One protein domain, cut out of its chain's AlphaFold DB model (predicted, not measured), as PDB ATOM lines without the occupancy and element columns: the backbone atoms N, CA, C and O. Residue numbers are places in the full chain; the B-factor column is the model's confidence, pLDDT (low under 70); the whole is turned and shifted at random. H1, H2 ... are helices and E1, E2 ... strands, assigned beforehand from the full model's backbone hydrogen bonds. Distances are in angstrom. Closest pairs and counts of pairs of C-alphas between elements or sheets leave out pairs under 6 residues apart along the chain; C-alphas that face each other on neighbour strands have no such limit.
ATOM      1  N   THR A   6      68.866  54.695  91.324       90.69
ATOM      2  CA  THR A   6      68.553  56.108  91.573       90.69
ATOM      3  C   THR A   6      69.846  56.913  91.588       90.69
ATOM      4  O   THR A   6      70.814  56.510  92.233       90.69
ATOM      5  N   ILE A   7      69.857  58.043  90.881       90.88
ATOM      6  CA  ILE A   7      71.019  58.931  90.757       90.88
ATOM      7  C   ILE A   7      70.940  60.049  91.806       90.88
ATOM      8  O   ILE A   7      69.917  60.721  91.937       90.88
ATOM      9  N   TYR A   8      72.050  60.283  92.503       90.81
ATOM     10  CA  TYR A   8      72.272  61.367  93.458       90.81
ATOM     11  C   TYR A   8      73.560  62.116  93.086       90.81
ATOM     12  O   TYR A   8      74.643  61.810  93.588       90.81
ATOM     13  N   GLY A   9      73.459  63.092  92.180       90.62
ATOM     14  CA  GLY A   9      74.647  63.724  91.594       90.62
ATOM     15  C   GLY A   9      75.459  62.700  90.798       90.62
ATOM     16  O   GLY A   9      74.886  61.993  89.979       90.62
ATOM     17  N   ASP A  10      76.760  62.583  91.076       94.50
ATOM     18  CA  ASP A  10      77.627  61.588  90.426       94.50
ATOM     19  C   ASP A  10      77.577  60.191  91.082       94.50
ATOM     20  O   ASP A  10      78.322  59.286  90.699       94.50
ATOM     21  N   LEU A  11      76.719  59.990  92.087       93.62
ATOM     22  CA  LEU A  11      76.512  58.700  92.746       93.62
ATOM     23  C   LEU A  11      75.257  58.017  92.209       93.62
ATOM     24  O   LEU A  11      74.238  58.660  91.967       93.62
ATOM     25  N   ALA A  12      75.295  56.696  92.103       93.75
ATOM     26  CA  ALA A  12      74.127  55.871  91.836       93.75
ATOM     27  C   ALA A  12      73.940  54.849  92.956       93.75
ATOM     28  O   ALA A  12      74.893  54.204  93.388       93.75
ATOM     29  N   VAL A  13      72.701  54.675  93.405       93.19
ATOM     30  CA  VAL A  13      72.311  53.586  94.305       93.19
ATOM     31  C   VAL A  13      71.556  52.559  93.482       93.19
ATOM     32  O   VAL A  13      70.555  52.899  92.856       93.19
ATOM     33  N   VAL A  14      72.049  51.323  93.469       90.06
ATOM     34  CA  VAL A  14      71.469  50.205  92.724       90.06
ATOM     35  C   VAL A  14      70.591  49.394  93.667       90.06
ATOM     36  O   VAL A  14      71.054  48.942  94.720       90.06
ATOM     37  N   TYR A  15      69.339  49.191  93.277       90.06
ATOM     38  CA  TYR A  15      68.358  48.442  94.044       90.06
ATOM     39  C   TYR A  15      68.085  47.072  93.423       90.06
ATOM     40  O   TYR A  15      68.213  46.861  92.215       90.06
ATOM     41  N   GLU A  16      67.680  46.136  94.271       88.44
ATOM     42  CA  GLU A  16      67.074  44.871  93.873       88.44
ATOM     43  C   GLU A  16      65.707  44.718  94.545       88.44
ATOM     44  O   GLU A  16      65.514  45.131  95.691       88.44
ATOM     45  N   LEU A  17      64.750  44.117  93.839       88.25
ATOM     46  CA  LEU A  17      63.446  43.790  94.407       88.25
ATOM     47  C   LEU A  17      63.541  42.479  95.193       88.25
ATOM     48  O   LEU A  17      63.789  41.416  94.622       88.25
ATOM     49  N   LYS A  18      63.291  42.542  96.502       86.75
ATOM     50  CA  LYS A  18      63.059  41.374  97.361       86.75
ATOM     51  C   LYS A  18      61.579  41.304  97.713       86.75
ATOM     52  O   LYS A  18      61.103  42.000  98.607       86.75
ATOM     53  N   GLY A  19      60.842  40.479  96.972       87.38
ATOM     54  CA  GLY A  19      59.380  40.488  97.012       87.38
ATOM     55  C   GLY A  19      58.849  41.825  96.490       87.38
ATOM     56  O   GLY A  19      59.113  42.178  95.347       87.38
ATOM     57  N   ASN A  20      58.155  42.579  97.348       87.69
ATOM     58  CA  ASN A  20      57.601  43.903  97.024       87.69
ATOM     59  C   ASN A  20      58.429  45.061  97.609       87.69
ATOM     60  O   ASN A  20      57.922  46.173  97.747       87.69
ATOM     61  N   THR A  21      59.666  44.802  98.031       87.62
ATOM     62  CA  THR A  21      60.519  45.797  98.688       87.62
ATOM     63  C   THR A  21      61.798  45.997  97.896       87.62
ATOM     64  O   THR A  21      62.508  45.036  97.605       87.62
ATOM     65  N   GLU A  22      62.102  47.251  97.571       89.06
ATOM     66  CA  GLU A  22      63.402  47.639  97.032       89.06
ATOM     67  C   GLU A  22      64.427  47.667  98.163       89.06
ATOM     68  O   GLU A  22      64.239  48.334  99.183       89.06
ATOM     69  N   VAL A  23      65.519  46.928  97.993       90.44
ATOM     70  CA  VAL A  23      66.654  46.951  98.916       90.44
ATOM     71  C   VAL A  23      67.908  47.368  98.170       90.44
ATOM     72  O   VAL A  23      68.077  47.048  96.994       90.44
ATOM     73  N   VAL A  24      68.795  48.094  98.850       90.88
ATOM     74  CA  VAL A  24      70.079  48.491  98.267       90.88
ATOM     75  C   VAL A  24      70.923  47.240  98.045       90.88
ATOM     76  O   VAL A  24      71.226  46.512  98.989       90.88
ATOM     77  N   ARG A  25      71.311  47.016  96.792       89.06
ATOM     78  CA  ARG A  25      72.222  45.944  96.382       89.06
ATOM     79  C   ARG A  25      73.646  46.453  96.207       89.06
ATOM     80  O   ARG A  25      74.597  45.709  96.424       89.06
ATOM     81  N   GLY A  26      73.798  47.711  95.806       89.88
ATOM     82  CA  GLY A  26      75.109  48.278  95.542       89.88
ATOM     83  C   GLY A  26      75.086  49.782  95.346       89.88
ATOM     84  O   GLY A  26      74.037  50.427  95.322       89.88
ATOM     85  N   ILE A  27      76.286  50.322  95.194       93.06
ATOM     86  CA  ILE A  27      76.527  51.708  94.819       93.06
ATOM     87  C   ILE A  27      77.383  51.731  93.557       93.06
ATOM     88  O   ILE A  27      78.169  50.816  93.307       93.06
ATOM     89  N   GLY A  28      77.239  52.788  92.776       94.25
ATOM     90  CA  GLY A  28      78.034  53.029  91.587       94.25
ATOM     91  C   GLY A  28      78.300  54.512  91.389       94.25
ATOM     92  O   GLY A  28      77.809  55.364  92.134       94.25
ATOM     93  N   VAL A  29      79.078  54.805  90.359       96.25
ATOM     94  CA  VAL A  29      79.353  56.165  89.899       96.25
ATOM     95  C   VAL A  29      78.539  56.398  88.633       96.25
ATOM     96  O   VAL A  29      78.600  55.599  87.702       96.25
ATOM     97  N   SER A  30      77.778  57.484  88.587       94.62
ATOM     98  CA  SER A  30      77.053  57.939  87.398       94.62
ATOM     99  C   SER A  30      77.636  59.286  86.988       94.62
ATOM    100  O   SER A  30      77.134  60.324  87.406       94.62
ATOM    101  N   PRO A  31      78.770  59.294  86.273       93.38
ATOM    102  CA  PRO A  31      79.503  60.527  86.050       93.38
ATOM    103  C   PRO A  31      78.707  61.477  85.146       93.38
ATOM    104  O   PRO A  31      78.242  61.101  84.067       93.38
ATOM    105  N   SER A  32      78.575  62.733  85.568       90.38
ATOM    106  CA  SER A  32      77.812  63.734  84.829       90.38
ATOM    107  C   SER A  32      78.406  64.020  83.445       90.38
ATOM    108  O   SER A  32      79.541  64.478  83.305       90.38
ATOM    109  N   ASN A  33      77.590  63.791  82.410       89.56
ATOM    110  CA  ASN A  33      77.850  64.172  81.020       89.56
ATOM    111  C   ASN A  33      79.180  63.651  80.433       89.56
ATOM    112  O   ASN A  33      79.812  64.334  79.626       89.56
ATOM    113  N   VAL A  34      79.594  62.442  80.815       95.69
ATOM    114  CA  VAL A  34      80.753  61.782  80.206       95.69
ATOM    115  C   VAL A  34      80.324  61.039  78.945       95.69
ATOM    116  O   VAL A  34      79.497  60.132  78.997       95.69
ATOM    117  N   ASP A  35      80.901  61.444  77.820       95.81
ATOM    118  CA  ASP A  35      80.731  60.814  76.510       95.81
ATOM    119  C   ASP A  35      81.368  59.414  76.464       95.81
ATOM    120  O   ASP A  35      82.469  59.200  76.980       95.81
ATOM    121  N   GLU A  36      80.672  58.465  75.835       94.88
ATOM    122  CA  GLU A  36      81.107  57.073  75.717       94.88
ATOM    123  C   GLU A  36      82.419  56.951  74.937       94.88
ATOM    124  O   GLU A  36      83.367  56.345  75.435       94.88
ATOM    125  N   GLN A  37      82.505  57.561  73.750       94.44
ATOM    126  CA  GLN A  37      83.670  57.433  72.865       94.44
ATOM    127  C   GLN A  37      84.941  58.000  73.502       94.44
ATOM    128  O   GLN A  37      86.012  57.388  73.458       94.44
ATOM    129  N   THR A  38      84.814  59.150  74.159       95.88
ATOM    130  CA  THR A  38      85.891  59.788  74.919       95.88
ATOM    131  C   THR A  38      86.343  58.904  76.078       95.88
ATOM    132  O   THR A  38      87.546  58.764  76.317       95.88
ATOM    133  N   PHE A  39      85.399  58.290  76.795       95.69
ATOM    134  CA  PHE A  39      85.707  57.404  77.912       95.69
ATOM    135  C   PHE A  39      86.452  56.150  77.448       95.69
ATOM    136  O   PHE A  39      87.522  55.866  77.982       95.69
ATOM    137  N   ILE A  40      85.946  55.438  76.438       94.25
ATOM    138  CA  ILE A  40      86.550  54.178  75.971       94.25
ATOM    139  C   ILE A  40      87.856  54.396  75.200       94.25
ATOM    140  O   ILE A  40      88.730  53.539  75.245       94.25
ATOM    141  N   SER A  41      88.047  55.553  74.553       94.69
ATOM    142  CA  SER A  41      89.363  55.921  74.001       94.69
ATOM    143  C   SER A  41      90.402  56.141  75.096       94.69
ATOM    144  O   SER A  41      91.577  55.842  74.904       94.69
ATOM    145  N   LYS A  42      89.989  56.696  76.241       96.00
ATOM    146  CA  LYS A  42      90.887  56.949  77.373       96.00
ATOM    147  C   LYS A  42      91.150  55.688  78.197       96.00
ATOM    148  O   LYS A  42      92.256  55.515  78.699       96.00
ATOM    149  N   TYR A  43      90.135  54.845  78.356       94.75
ATOM    150  CA  TYR A  43      90.171  53.604  79.118       94.75
ATOM    151  C   TYR A  43      89.905  52.429  78.170       94.75
ATOM    152  O   TYR A  43      88.862  51.791  78.218       94.75
ATOM    153  N   SER A  44      90.842  52.162  77.263       93.19
ATOM    154  CA  SER A  44      90.659  51.171  76.192       93.19
ATOM    155  C   SER A  44      90.848  49.715  76.625       93.19
ATOM    156  O   SER A  44      90.552  48.814  75.850       93.19
ATOM    157  N   ASP A  45      91.324  49.472  77.848       92.62
ATOM    158  CA  ASP A  45      91.690  48.137  78.351       92.62
ATOM    159  C   ASP A  45      90.486  47.336  78.885       92.62
ATOM    160  O   ASP A  45      90.613  46.523  79.806       92.62
ATOM    161  N   TYR A  46      89.292  47.581  78.343       93.25
ATOM    162  CA  TYR A  46      88.141  46.727  78.610       93.25
ATOM    163  C   TYR A  46      88.316  45.391  77.882       93.25
ATOM    164  O   TYR A  46      88.855  45.310  76.781       93.25
ATOM    165  N   GLU A  47      87.826  44.317  78.483       90.94
ATOM    166  CA  GLU A  47      88.020  42.969  77.946       90.94
ATOM    167  C   GLU A  47      86.854  42.483  77.107       90.94
ATOM    168  O   GLU A  47      87.007  41.654  76.211       90.94
ATOM    169  N   LYS A  48      85.663  42.979  77.435       85.62
ATOM    170  CA  LYS A  48      84.432  42.604  76.764       85.62
ATOM    171  C   LYS A  48      83.578  43.840  76.573       85.62
ATOM    172  O   LYS A  48      83.298  44.558  77.530       85.62
ATOM    173  N   ASN A  49      83.143  44.036  75.339       84.38
ATOM    174  CA  ASN A  49      81.969  44.824  75.011       84.38
ATOM    175  C   ASN A  49      80.870  43.819  74.652       84.38
ATOM    176  O   ASN A  49      81.134  42.868  73.916       84.38
ATOM    177  N   ASN A  50      79.683  43.953  75.237       75.50
ATOM    178  CA  ASN A  50      78.579  43.026  74.978       75.50
ATOM    179  C   ASN A  50      77.593  43.524  73.910       75.50
ATOM    180  O   ASN A  50      76.478  43.009  73.858       75.50
ATOM    181  N   ASP A  51      77.976  44.528  73.113       71.31
ATOM    182  CA  ASP A  51      77.190  45.178  72.048       71.31
ATOM    183  C   ASP A  51      75.856  45.802  72.514       71.31
ATOM    184  O   ASP A  51      75.162  46.467  71.749       71.31
ATOM    185  N   ALA A  52      75.512  45.649  73.795       72.31
ATOM    186  CA  ALA A  52      74.322  46.179  74.445       72.31
ATOM    187  C   ALA A  52      74.613  47.482  75.212       72.31
ATOM    188  O   ALA A  52      73.875  47.837  76.130       72.31
ATOM    189  N   GLY A  53      75.702  48.176  74.863       84.31
ATOM    190  CA  GLY A  53      76.120  49.401  75.542       84.31
ATOM    191  C   GLY A  53      76.709  49.126  76.922       84.31
ATOM    192  O   GLY A  53      76.344  49.768  77.906       84.31
ATOM    193  N   SER A  54      77.594  48.132  77.041       91.94
ATOM    194  CA  SER A  54      78.386  48.000  78.260       91.94
ATOM    195  C   SER A  54      79.750  47.355  78.058       91.94
ATOM    196  O   SER A  54      79.945  46.513  77.182       91.94
ATOM    197  N   TYR A  55      80.677  47.762  78.919       94.56
ATOM    198  CA  TYR A  55      82.091  47.426  78.890       94.56
ATOM    199  C   TYR A  55      82.486  46.805  80.227       94.56
ATOM    200  O   TYR A  55      82.171  47.356  81.285       94.56
ATOM    201  N   ILE A  56      83.184  45.673  80.182       94.00
ATOM    202  CA  ILE A  56      83.702  44.985  81.368       94.00
ATOM    203  C   ILE A  56      85.207  45.203  81.454       94.00
ATOM    204  O   ILE A  56      85.946  44.860  80.529       94.00
ATOM    205  N   TYR A  57      85.657  45.729  82.588       94.38
ATOM    206  CA  TYR A  57      87.065  45.856  82.938       94.38
ATOM    207  C   TYR A  57      87.377  44.858  84.048       94.38
ATOM    208  O   TYR A  57      86.832  44.948  85.151       94.38
ATOM    209  N   ASN A  58      88.268  43.913  83.758       93.19
ATOM    210  CA  ASN A  58      88.676  42.879  84.702       93.19
ATOM    211  C   ASN A  58      90.188  42.612  84.609       93.19
ATOM    212  O   ASN A  58      90.639  41.502  84.334       93.19
ATOM    213  N   THR A  59      90.989  43.654  84.832       88.12
ATOM    214  CA  THR A  59      92.456  43.586  84.728       88.12
ATOM    215  C   THR A  59      93.092  42.651  85.768       88.12
ATOM    216  O   THR A  59      94.164  42.101  85.527       88.12
ATOM    217  N   VAL A  60      92.454  42.454  86.930       89.31
ATOM    218  CA  VAL A  60      92.962  41.595  88.015       89.31
ATOM    219  C   VAL A  60      92.093  40.346  88.137       89.31
ATOM    220  O   VAL A  60      91.103  40.336  88.858       89.31
ATOM    221  N   LYS A  61      92.508  39.278  87.454       89.00
ATOM    222  CA  LYS A  61      91.763  38.015  87.359       89.00
ATOM    223  C   LYS A  61      91.568  37.296  88.683       89.00
ATOM    224  O   LYS A  61      92.503  37.207  89.478       89.00
ATOM    225  N   ASN A  62      90.405  36.654  88.827       89.69
ATOM    226  CA  ASN A  62      90.066  35.776  89.948       89.69
ATOM    227  C   ASN A  62      90.083  36.499  91.303       89.69
ATOM    228  O   ASN A  62      90.329  35.875  92.337       89.69
ATOM    229  N   ASN A  63      89.862  37.816  91.308       90.19
ATOM    230  CA  ASN A  63      89.727  38.581  92.548       90.19
ATOM    231  C   ASN A  63      88.276  38.570  93.079       90.19
ATOM    232  O   ASN A  63      88.020  39.099  94.161       90.19
ATOM    233  N   GLY A  64      87.344  37.960  92.332       91.31
ATOM    234  CA  GLY A  64      85.929  37.845  92.669       91.31
ATOM    235  C   GLY A  64      85.056  39.000  92.176       91.31
ATOM    236  O   GLY A  64      83.838  38.902  92.304       91.31
ATOM    237  N   PHE A  65      85.631  40.061  91.603       92.12
ATOM    238  CA  PHE A  65      84.938  41.272  91.165       92.12
ATOM    239  C   PHE A  65      85.444  41.815  89.816       92.12
ATOM    240  O   PHE A  65      86.619  41.738  89.469       92.12
ATOM    241  N   GLU A  66      84.552  42.455  89.075       93.75
ATOM    242  CA  GLU A  66      84.834  43.159  87.827       93.75
ATOM    243  C   GLU A  66      84.114  44.511  87.801       93.75
ATOM    244  O   GLU A  66      83.163  44.752  88.552       93.75
ATOM    245  N   ILE A  67      84.581  45.423  86.950       94.19
ATOM    246  CA  ILE A  67      83.934  46.722  86.767       94.19
ATOM    247  C   ILE A  67      83.069  46.665  85.517       94.19
ATOM    248  O   ILE A  67      83.575  46.488  84.411       94.19
ATOM    249  N   LEU A  68      81.769  46.874  85.700       93.44
ATOM    250  CA  LEU A  68      80.813  47.032  84.617       93.44
ATOM    251  C   LEU A  68      80.539  48.518  84.398       93.44
ATOM    252  O   LEU A  68      80.054  49.220  85.289       93.44
ATOM    253  N   VAL A  69      80.824  48.977  83.187       95.12
ATOM    254  CA  VAL A  69      80.501  50.318  82.704       95.12
ATOM    255  C   VAL A  69      79.335  50.198  81.736       95.12
ATOM    256  O   VAL A  69      79.475  49.614  80.670       95.12
ATOM    257  N   THR A  70      78.178  50.734  82.103       93.06
ATOM    258  CA  THR A  70      76.973  50.773  81.269       93.06
ATOM    259  C   THR A  70      76.841  52.140  80.614       93.06
ATOM    260  O   THR A  70      76.989  53.172  81.278       93.06
ATOM    261  N   THR A  71      76.510  52.151  79.328       93.31
ATOM    262  CA  THR A  71      76.223  53.356  78.560       93.31
ATOM    263  C   THR A  71      74.739  53.480  78.251       93.31
ATOM    264  O   THR A  71      73.973  52.515  78.262       93.31
ATOM    265  N   LYS A  72      74.299  54.719  78.042       90.69
ATOM    266  CA  LYS A  72      72.945  55.048  77.605       90.69
ATOM    267  C   LYS A  72      72.995  56.343  76.814       90.69
ATOM    268  O   LYS A  72      73.483  57.346  77.327       90.69
ATOM    269  N   ASN A  73      72.435  56.329  75.605       91.50
ATOM    270  CA  ASN A  73      72.408  57.488  74.706       91.50
ATOM    271  C   ASN A  73      73.814  58.094  74.505       91.50
ATOM    272  O   ASN A  73      74.007  59.285  74.755       91.50
ATOM    273  N   ASP A  74      74.784  57.248  74.138       92.81
ATOM    274  CA  ASP A  74      76.188  57.605  73.865       92.81
ATOM    275  C   ASP A  74      76.947  58.225  75.055       92.81
ATOM    276  O   ASP A  74      77.968  58.894  74.897       92.81
ATOM    277  N   LYS A  75      76.455  58.016  76.281       94.56
ATOM    278  CA  LYS A  75      77.068  58.516  77.518       94.56
ATOM    279  C   LYS A  75      77.273  57.408  78.526       94.56
ATOM    280  O   LYS A  75      76.493  56.457  78.584       94.56
ATOM    281  N   ILE A  76      78.271  57.577  79.386       95.44
ATOM    282  CA  ILE A  76      78.481  56.717  80.548       95.44
ATOM    283  C   ILE A  76      77.344  56.955  81.540       95.44
ATOM    284  O   ILE A  76      77.213  58.036  82.108       95.44
ATOM    285  N   ALA A  77      76.509  55.938  81.729       93.50
ATOM    286  CA  ALA A  77      75.341  56.009  82.595       93.50
ATOM    287  C   ALA A  77      75.652  55.507  84.007       93.50
ATOM    288  O   ALA A  77      75.189  56.089  84.987       93.50
ATOM    289  N   LEU A  78      76.430  54.428  84.116       94.00
ATOM    290  CA  LEU A  78      76.737  53.790  85.391       94.00
ATOM    291  C   LEU A  78      78.072  53.050  85.321       94.00
ATOM    292  O   LEU A  78      78.321  52.302  84.385       94.00
ATOM    293  N   ILE A  79      78.892  53.214  86.348       95.56
ATOM    294  CA  ILE A  79      80.106  52.443  86.602       95.56
ATOM    295  C   ILE A  79      79.900  51.740  87.938       95.56
ATOM    296  O   ILE A  79      79.655  52.396  88.953       95.56
ATOM    297  N   GLN A  80      79.992  50.416  87.952       93.88
ATOM    298  CA  GLN A  80      79.735  49.621  89.149       93.88
ATOM    299  C   GLN A  80      80.737  48.480  89.298       93.88
ATOM    300  O   GLN A  80      81.158  47.874  88.316       93.88
ATOM    301  N   CYS A  81      81.086  48.187  90.549       92.25
ATOM    302  CA  CYS A  81      81.785  46.965  90.921       92.25
ATOM    303  C   CYS A  81      80.747  45.852  91.081       92.25
ATOM    304  O   CYS A  81      79.807  45.994  91.868       92.25
ATOM    305  N   ILE A  82      80.900  44.767  90.332       90.31
ATOM    306  CA  ILE A  82      80.013  43.604  90.368       90.31
ATOM    307  C   ILE A  82      80.843  42.334  90.577       90.31
ATOM    308  O   ILE A  82      82.017  42.322  90.221       90.31
ATOM    309  N   PRO A  83      80.288  41.259  91.156       90.44
ATOM    310  CA  PRO A  83      81.012  39.994  91.232       90.44
ATOM    311  C   PRO A  83      81.312  39.415  89.841       90.44
ATOM    312  O   PRO A  83      80.443  39.479  88.970       90.44
ATOM    313  N   GLU A  84      82.494  38.820  89.653       88.88
ATOM    314  CA  GLU A  84      82.896  38.160  88.396       88.88
ATOM    315  C   GLU A  84      81.855  37.114  87.944       88.88
ATOM    316  O   GLU A  84      81.268  36.409  88.770       88.88
TER     317      GLU A  84
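What this domain is: This is residues 6 to 84 of the 87 residues of an uncharacterized protein of Staphylococcus haemolyticus (UniProt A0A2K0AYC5). Two three-stranded antiparallel units, E1 E2 E3 and E4 E5 E6, join through a short E3 to E6 pairing into one strongly twisted sheet; the E2 and E3 hairpin reaches to one end of the domain, and the small helix H1 lies toward the other. Each unit is a meander, each strand the antiparallel neighbour of the one before. The printed part has 79 residues with one named helix and six named strands, along the chain E1 E2 E3 H1 E4 E5 E6; the sheet's order is E1 E2 E3 E6 E5 E4, all antiparallel, and the class is mostly strand. The whole is compact, with a radius of gyration of the C-alphas of 13.3 A and spans of 40 by 32 by 20 A.

How they stand to each other: Begin at E6, residues 75 to 83, and E5, residues 65 to 72, a hairpin at 158 degrees; look for N 68 and O 80, 2.9 A apart and within hydrogen-bond range. On the other side of E5 is the edge strand E4, residues 54 to 57, antiparallel at 154 degrees, with N 55 and O 69 at 2.8 A. E3, residues 21 to 29, is the other neighbour of E6, at 110 degrees; N 29 and O 79 are 2.8 A apart. E3 bends by 56 degrees at residue 26. It forms a hairpin with E2, residues 11 to 18, where N 14 and O 26 are 2.9 A apart. The edge strand E1, residues 6 to 8, forms a hairpin with E2, with N 8 and O 11 at 2.8 A. E1 and E4 are apart. H1, residues 36 to 42, is on the sheet at a height of 10.0 A, over E5 and along it at 13 degrees on the local plane; its closest C-alphas to E6 are Glu 36 and Lys 75, 4.7 A apart. In H1 every O i to N i+4 pair is within hydrogen-bond range.

Where its parts are: Find C-alpha 6 at (68.553, 56.108, 91.573), where E1 begins its 6.7 A. E2 runs 22.4 A and E3 23.2 A. H1 begins at C-alpha 36, (81.107, 57.073, 75.717), and is 9.9 A long. E4 covers 10.1 A and E5 22.7 A. E6 runs 23.4 A to C-alpha 83 at (81.012, 39.994, 91.232).

The domain as a whole: The two C-alphas farthest apart are those of Asn 20 and Ser 41, at 41.0 A. The printed part has no cut. The link from H1 to E4, 11 residues, is long. No printed residue is under 70 in pLDDT, and the mean of the printed part is 91.2.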